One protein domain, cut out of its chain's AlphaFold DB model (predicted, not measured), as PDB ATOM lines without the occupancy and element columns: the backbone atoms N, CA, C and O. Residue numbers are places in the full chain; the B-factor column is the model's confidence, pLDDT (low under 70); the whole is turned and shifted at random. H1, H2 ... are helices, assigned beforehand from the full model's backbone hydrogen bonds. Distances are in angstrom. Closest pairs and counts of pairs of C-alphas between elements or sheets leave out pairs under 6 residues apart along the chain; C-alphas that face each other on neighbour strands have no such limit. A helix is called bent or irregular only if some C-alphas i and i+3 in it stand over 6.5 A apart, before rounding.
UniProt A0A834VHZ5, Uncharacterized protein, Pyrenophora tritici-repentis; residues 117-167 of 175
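AT A GLANCE: This is residues 117 to 167 of the 175 residues of an uncharacterized protein of Pyrenophora tritici-repentis (UniProt A0A834VHZ5). One long helix, H2, makes nearly the whole length of a thin rod, and the short helix H1 folds back alongside its first part, joined to it by a loop round one end. The rest of H2, residues 143 to 165, sticks out bare with nothing beside it. The printed part has 51 residues with two named helices, H1 then H2, and no named strand; the class is all helix. It is extended, with a radius of gyration of the C-alphas of 17.7 A, and spans 58 by 18 by 7 A.

IN THESE COORDINATES: H2 runs from residue 132 to 165, 34 residues and 50.1 A from first to last C-alpha. It begins at C-alpha 132 at (279.397, 163.355, 152.861) and ends at C-alpha 165 at (272.768, 210.068, 169.785). H1, residues 117 to 125, is 12.1 A long between its first and last C-alphas and begins at C-alpha 117 at (263.413, 172.449, 164.113).

HOW THE PARTS SIT: H1 and H2 are close but not clearly touching, with 2 pairs of C-alphas within 8 A. Their closest C-alphas are those of Ile 123 and Ser 138, 7.5 A apart. The two helices run opposite ways at a shallow tilt of 15 degrees. Their centres are 20.0 A apart. In both H1 and H2 every backbone O i to N i+4 pair is within hydrogen-bond range. Neither helix is bent.

THE WHOLE: The two C-alphas farthest apart are those of Ser 130 and Lys 167, at 58.5 A. The printed part has no cut, and the link from H1 to H2, 6 residues, is short. Residues 128 to 133, of which 132 and 133 belong to H2, stand free, as do residues 143 to 167. The mean pLDDT of the printed part is 72.7; residues 117 to 138 and 165 to 167 are under 70.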
ATOM      1  N   ALA A 117     264.079 173.751 164.119       64.44
ATOM      2  CA  ALA A 117     263.413 172.449 164.113       64.44
ATOM      3  C   ALA A 117     262.869 172.055 162.728       64.44
ATOM      4  O   ALA A 117     262.954 170.897 162.324       64.44
ATOM      5  N   THR A 118     262.333 173.014 161.968       66.50
ATOM      6  CA  THR A 118     261.818 172.761 160.614       66.50
ATOM      7  C   THR A 118     262.955 172.437 159.646       66.50
ATOM      8  O   THR A 118     262.838 171.513 158.847       66.50
ATOM      9  N   ILE A 119     264.080 173.149 159.759       65.12
ATOM     10  CA  ILE A 119     265.275 172.912 158.943       65.12
ATOM     11  C   ILE A 119     265.876 171.537 159.248       65.12
ATOM     12  O   ILE A 119     266.143 170.770 158.326       65.12
ATOM     13  N   THR A 120     266.046 171.192 160.529       67.62
ATOM     14  CA  THR A 120     266.586 169.881 160.916       67.62
ATOM     15  C   THR A 120     265.686 168.744 160.455       67.62
ATOM     16  O   THR A 120     266.189 167.730 159.986       67.62
ATOM     17  N   ASN A 121     264.363 168.918 160.514       66.75
ATOM     18  CA  ASN A 121     263.422 167.906 160.040       66.75
ATOM     19  C   ASN A 121     263.486 167.714 158.519       66.75
ATOM     20  O   ASN A 121     263.462 166.578 158.064       66.75
ATOM     21  N   LEU A 122     263.634 168.792 157.740       67.19
ATOM     22  CA  LEU A 122     263.811 168.713 156.284       67.19
ATOM     23  C   LEU A 122     265.129 168.028 155.898       67.19
ATOM     24  O   LEU A 122     265.154 167.222 154.971       67.19
ATOM     25  N   ILE A 123     266.211 168.307 156.629       65.38
ATOM     26  CA  ILE A 123     267.513 167.656 156.422       65.38
ATOM     27  C   ILE A 123     267.431 166.169 156.778       65.38
ATOM     28  O   ILE A 123     267.894 165.335 156.007       65.38
ATOM     29  N   ASN A 124     266.785 165.827 157.896       65.50
ATOM     30  CA  ASN A 124     266.574 164.439 158.309       65.50
ATOM     31  C   ASN A 124     265.661 163.676 157.334       65.50
ATOM     32  O   ASN A 124     265.847 162.483 157.124       65.50
ATOM     33  N   GLN A 125     264.695 164.353 156.705       64.31
ATOM     34  CA  GLN A 125     263.824 163.771 155.680       64.31
ATOM     35  C   GLN A 125     264.554 163.538 154.345       64.31
ATOM     36  O   GLN A 125     264.164 162.660 153.579       64.31
ATOM     37  N   ALA A 126     265.621 164.296 154.079       61.19
ATOM     38  CA  ALA A 126     266.515 164.133 152.933       61.19
ATOM     39  C   ALA A 126     267.771 163.292 153.258       61.19
ATOM     40  O   ALA A 126     268.703 163.243 152.453       61.19
ATOM     41  N   TYR A 127     267.824 162.670 154.441       62.34
ATOM     42  CA  TYR A 127     269.007 161.997 154.969       62.34
ATOM     43  C   TYR A 127     269.253 160.653 154.281       62.34
ATOM     44  O   TYR A 127     268.549 159.675 154.523       62.34
ATOM     45  N   ASP A 128     270.303 160.610 153.463       61.69
ATOM     46  CA  ASP A 128     270.948 159.375 153.027       61.69
ATOM     47  C   ASP A 128     272.265 159.213 153.822       61.69
ATOM     48  O   ASP A 128     273.179 160.034 153.655       61.69
ATOM     49  N   PRO A 129     272.384 158.212 154.718       59.25
ATOM     50  CA  PRO A 129     273.495 158.076 155.667       59.25
ATOM     51  C   PRO A 129     274.886 157.919 155.032       59.25
ATOM     52  O   PRO A 129     275.885 157.982 155.747       59.25
ATOM     53  N   SER A 130     274.981 157.731 153.712       57.25
ATOM     54  CA  SER A 130     276.253 157.574 152.995       57.25
ATOM     55  C   SER A 130     276.789 158.864 152.349       57.25
ATOM     56  O   SER A 130     277.880 158.841 151.771       57.25
ATOM     57  N   SER A 131     276.063 159.988 152.398       62.09
ATOM     58  CA  SER A 131     276.439 161.196 151.648       62.09
ATOM     59  C   SER A 131     277.196 162.222 152.498       62.09
ATOM     60  O   SER A 131     276.614 162.988 153.264       62.09
ATOM     61  N   ILE A 132     278.514 162.316 152.286       57.91
ATOM     62  CA  ILE A 132     279.397 163.355 152.861       57.91
ATOM     63  C   ILE A 132     278.875 164.773 152.547       57.91
ATOM     64  O   ILE A 132     279.045 165.702 153.339       57.91
ATOM     65  N   ALA A 133     278.179 164.938 151.417       58.16
ATOM     66  CA  ALA A 133     277.591 166.208 151.010       58.16
ATOM     67  C   ALA A 133     276.484 166.694 151.967       58.16
ATOM     68  O   ALA A 133     276.362 167.899 152.178       58.16
ATOM     69  N   ALA A 134     275.718 165.786 152.585       59.97
ATOM     70  CA  ALA A 134     274.643 166.146 153.513       59.97
ATOM     71  C   ALA A 134     275.185 166.679 154.851       59.97
ATOM     72  O   ALA A 134     274.679 167.674 155.377       59.97
ATOM     73  N   ASN A 135     276.268 166.082 155.360       60.62
ATOM     74  CA  ASN A 135     276.932 166.534 156.587       60.62
ATOM     75  C   ASN A 135     277.566 167.922 156.407       60.62
ATOM     76  O   ASN A 135     277.356 168.806 157.238       60.62
ATOM     77  N   ASN A 136     278.245 168.150 155.276       65.44
ATOM     78  CA  ASN A 136     278.815 169.459 154.942       65.44
ATOM     79  C   ASN A 136     277.730 170.538 154.803       65.44
ATOM     80  O   ASN A 136     277.913 171.666 155.257       65.44
ATOM     81  N   LEU A 137     276.583 170.204 154.204       68.94
ATOM     82  CA  LEU A 137     275.468 171.140 154.040       68.94
ATOM     83  C   LEU A 137     274.863 171.557 155.389       68.94
ATOM     84  O   LEU A 137     274.612 172.742 155.607       68.94
ATOM     85  N   SER A 138     274.663 170.598 156.299       69.25
ATOM     86  CA  SER A 138     274.169 170.856 157.656       69.25
ATOM     87  C   SER A 138     275.096 171.806 158.420       69.25
ATOM     88  O   SER A 138     274.650 172.802 158.996       69.25
ATOM     89  N   GLU A 139     276.406 171.556 158.353       73.06
ATOM     90  CA  GLU A 139     277.407 172.394 159.010       73.06
ATOM     91  C   GLU A 139     277.459 173.815 158.429       73.06
ATOM     92  O   GLU A 139     277.471 174.797 159.177       73.06
ATOM     93  N   ILE A 140     277.438 173.947 157.098       75.25
ATOM     94  CA  ILE A 140     277.428 175.250 156.419       75.25
ATOM     95  C   ILE A 140     276.182 176.048 156.808       75.25
ATOM     96  O   ILE A 140     276.280 177.243 157.091       75.25
ATOM     97  N   LEU A 141     275.020 175.400 156.869       76.75
ATOM     98  CA  LEU A 141     273.772 176.072 157.205       76.75
ATOM     99  C   LEU A 141     273.767 176.588 158.651       76.75
ATOM    100  O   LEU A 141     273.383 177.733 158.890       76.75
ATOM    101  N   LEU A 142     274.260 175.784 159.597       74.88
ATOM    102  CA  LEU A 142     274.434 176.186 160.997       74.88
ATOM    103  C   LEU A 142     275.345 177.414 161.131       74.88
ATOM    104  O   LEU A 142     275.003 178.361 161.841       74.88
ATOM    105  N   ARG A 143     276.476 177.431 160.414       75.81
ATOM    106  CA  ARG A 143     277.414 178.565 160.417       75.81
ATOM    107  C   ARG A 143     276.790 179.833 159.833       75.81
ATOM    108  O   ARG A 143     276.917 180.903 160.423       75.81
ATOM    109  N   LEU A 144     276.091 179.719 158.701       79.56
ATOM    110  CA  LEU A 144     275.417 180.852 158.059       79.56
ATOM    111  C   LEU A 144     274.311 181.439 158.940       79.56
ATOM    112  O   LEU A 144     274.135 182.657 158.977       79.56
ATOM    113  N   GLN A 145     273.587 180.595 159.676       80.38
ATOM    114  CA  GLN A 145     272.536 181.049 160.579       80.38
ATOM    115  C   GLN A 145     273.102 181.807 161.784       80.38
ATOM    116  O   GLN A 145     272.605 182.889 162.091       80.38
ATOM    117  N   ALA A 146     274.173 181.302 162.405       81.19
ATOM    118  CA  ALA A 146     274.856 182.010 163.488       81.19
ATOM    119  C   ALA A 146     275.398 183.372 163.021       81.19
ATOM    120  O   ALA A 146     275.213 184.382 163.694       81.19
ATOM    121  N   ALA A 147     276.003 183.423 161.828       78.00
ATOM    122  CA  ALA A 147     276.491 184.673 161.246       78.00
ATOM    123  C   ALA A 147     275.356 185.674 160.968       78.00
ATOM    124  O   ALA A 147     275.514 186.868 161.213       78.00
ATOM    125  N   LYS A 148     274.199 185.195 160.490       85.19
ATOM    126  CA  LYS A 148     273.016 186.036 160.273       85.19
ATOM    127  C   LYS A 148     272.506 186.632 161.586       85.19
ATOM    128  O   LYS A 148     272.212 187.821 161.629       85.19
ATOM    129  N   GLU A 149     272.402 185.816 162.629       85.75
ATOM    130  CA  GLU A 149     271.926 186.246 163.944       85.75
ATOM    131  C   GLU A 149     272.853 187.313 164.543       85.75
ATOM    132  O   GLU A 149     272.384 188.379 164.935       85.75
ATOM    133  N   ILE A 150     274.175 187.102 164.491       86.44
ATOM    134  CA  ILE A 150     275.174 188.101 164.917       86.44
ATOM    135  C   ILE A 150     275.006 189.417 164.146       86.44
ATOM    136  O   ILE A 150     274.947 190.484 164.754       86.44
ATOM    137  N   ALA A 151     274.876 189.353 162.819       85.50
ATOM    138  CA  ALA A 151     274.713 190.546 161.992       85.50
ATOM    139  C   ALA A 151     273.402 191.302 162.288       85.50
ATOM    140  O   ALA A 151     273.361 192.534 162.230       85.50
ATOM    141  N   GLU A 152     272.319 190.588 162.611       85.94
ATOM    142  CA  GLU A 152     271.061 191.207 163.040       85.94
ATOM    143  C   GLU A 152     271.213 191.899 164.401       85.94
ATOM    144  O   GLU A 152     270.803 193.056 164.526       85.94
ATOM    145  N   TYR A 153     271.895 191.266 165.360       87.38
ATOM    146  CA  TYR A 153     272.223 191.878 166.651       87.38
ATOM    147  C   TYR A 153     273.082 193.140 166.506       87.38
ATOM    148  O   TYR A 153     272.782 194.161 167.127       87.38
ATOM    149  N   GLU A 154     274.117 193.115 165.663       87.38
ATOM    150  CA  GLU A 154     274.965 194.285 165.404       87.38
ATOM    151  C   GLU A 154     274.167 195.438 164.791       87.38
ATOM    152  O   GLU A 154     274.271 196.588 165.228       87.38
ATOM    153  N   LYS A 155     273.320 195.138 163.801       84.94
ATOM    154  CA  LYS A 155     272.461 196.134 163.151       84.94
ATOM    155  C   LYS A 155     271.497 196.779 164.149       84.94
ATOM    156  O   LYS A 155     271.283 197.991 164.090       84.94
ATOM    157  N   ASP A 156     270.919 195.999 165.055       88.00
ATOM    158  CA  ASP A 156     269.985 196.515 166.054       88.00
ATOM    159  C   ASP A 156     270.702 197.316 167.153       88.00
ATOM    160  O   ASP A 156     270.215 198.380 167.547       88.00
ATOM    161  N   ALA A 157     271.908 196.907 167.560       86.44
ATOM    162  CA  ALA A 157     272.762 197.684 168.460       86.44
ATOM    163  C   ALA A 157     273.167 199.041 167.852       86.44
ATOM    164  O   ALA A 157     273.071 200.076 168.516       86.44
ATOM    165  N   LEU A 158     273.549 199.067 166.570       85.69
ATOM    166  CA  LEU A 158     273.871 200.300 165.843       85.69
ATOM    167  C   LEU A 158     272.658 201.229 165.720       85.69
ATOM    168  O   LEU A 158     272.782 202.443 165.897       85.69
ATOM    169  N   ARG A 159     271.468 200.673 165.459       86.06
ATOM    170  CA  ARG A 159     270.209 201.435 165.432       86.06
ATOM    171  C   ARG A 159     269.885 202.043 166.793       86.06
ATOM    172  O   ARG A 159     269.512 203.213 166.851       86.06
ATOM    173  N   ALA A 160     270.070 201.291 167.878       85.81
ATOM    174  CA  ALA A 160     269.886 201.799 169.233       85.81
ATOM    175  C   ALA A 160     270.884 202.924 169.560       85.81
ATOM    176  O   ALA A 160     270.479 203.968 170.072       85.81
ATOM    177  N   ALA A 161     272.162 202.770 169.198       82.06
ATOM    178  CA  ALA A 161     273.188 203.795 169.399       82.06
ATOM    179  C   ALA A 161     272.898 205.086 168.610       82.06
ATOM    180  O   ALA A 161     272.995 206.185 169.161       82.06
ATOM    181  N   LEU A 162     272.468 204.967 167.347       77.56
ATOM    182  CA  LEU A 162     272.010 206.103 166.536       77.56
ATOM    183  C   LEU A 162     270.831 206.832 167.192       77.56
ATOM    184  O   LEU A 162     270.827 208.059 167.269       77.56
ATOM    185  N   HIS A 163     269.861 206.084 167.718       76.69
ATOM    186  CA  HIS A 163     268.681 206.649 168.370       76.69
ATOM    187  C   HIS A 163     269.008 207.334 169.712       76.69
ATOM    188  O   HIS A 163     268.348 208.301 170.099       76.69
ATOM    189  N   VAL A 164     270.041 206.869 170.424       76.06
ATOM    190  CA  VAL A 164     270.564 207.510 171.644       76.06
ATOM    191  C   VAL A 164     271.290 208.816 171.312       76.06
ATOM    192  O   VAL A 164     271.079 209.813 172.000       76.06
ATOM    193  N   HIS A 165     272.082 208.852 170.236       63.28
ATOM    194  CA  HIS A 165     272.768 210.068 169.785       63.28
ATOM    195  C   HIS A 165     271.828 211.138 169.208       63.28
ATOM    196  O   HIS A 165     272.156 212.321 169.258       63.28
ATOM    197  N   GLN A 166     270.659 210.747 168.693       63.06
ATOM    198  CA  GLN A 166     269.629 211.675 168.207       63.06
ATOM    199  C   GLN A 166     268.769 212.286 169.326       63.06
ATOM    200  O   GLN A 166     268.015 213.226 169.072       63.06
ATOM    201  N   LYS A 167     268.872 211.800 170.571       56.44
ATOM    202  CA  LYS A 167     268.156 212.386 171.710       56.44
ATOM    203  C   LYS A 167     268.899 213.657 172.168       56.44
ATOM    204  O   LYS A 167     270.087 213.567 172.484       56.44
TER     205      LYS A 167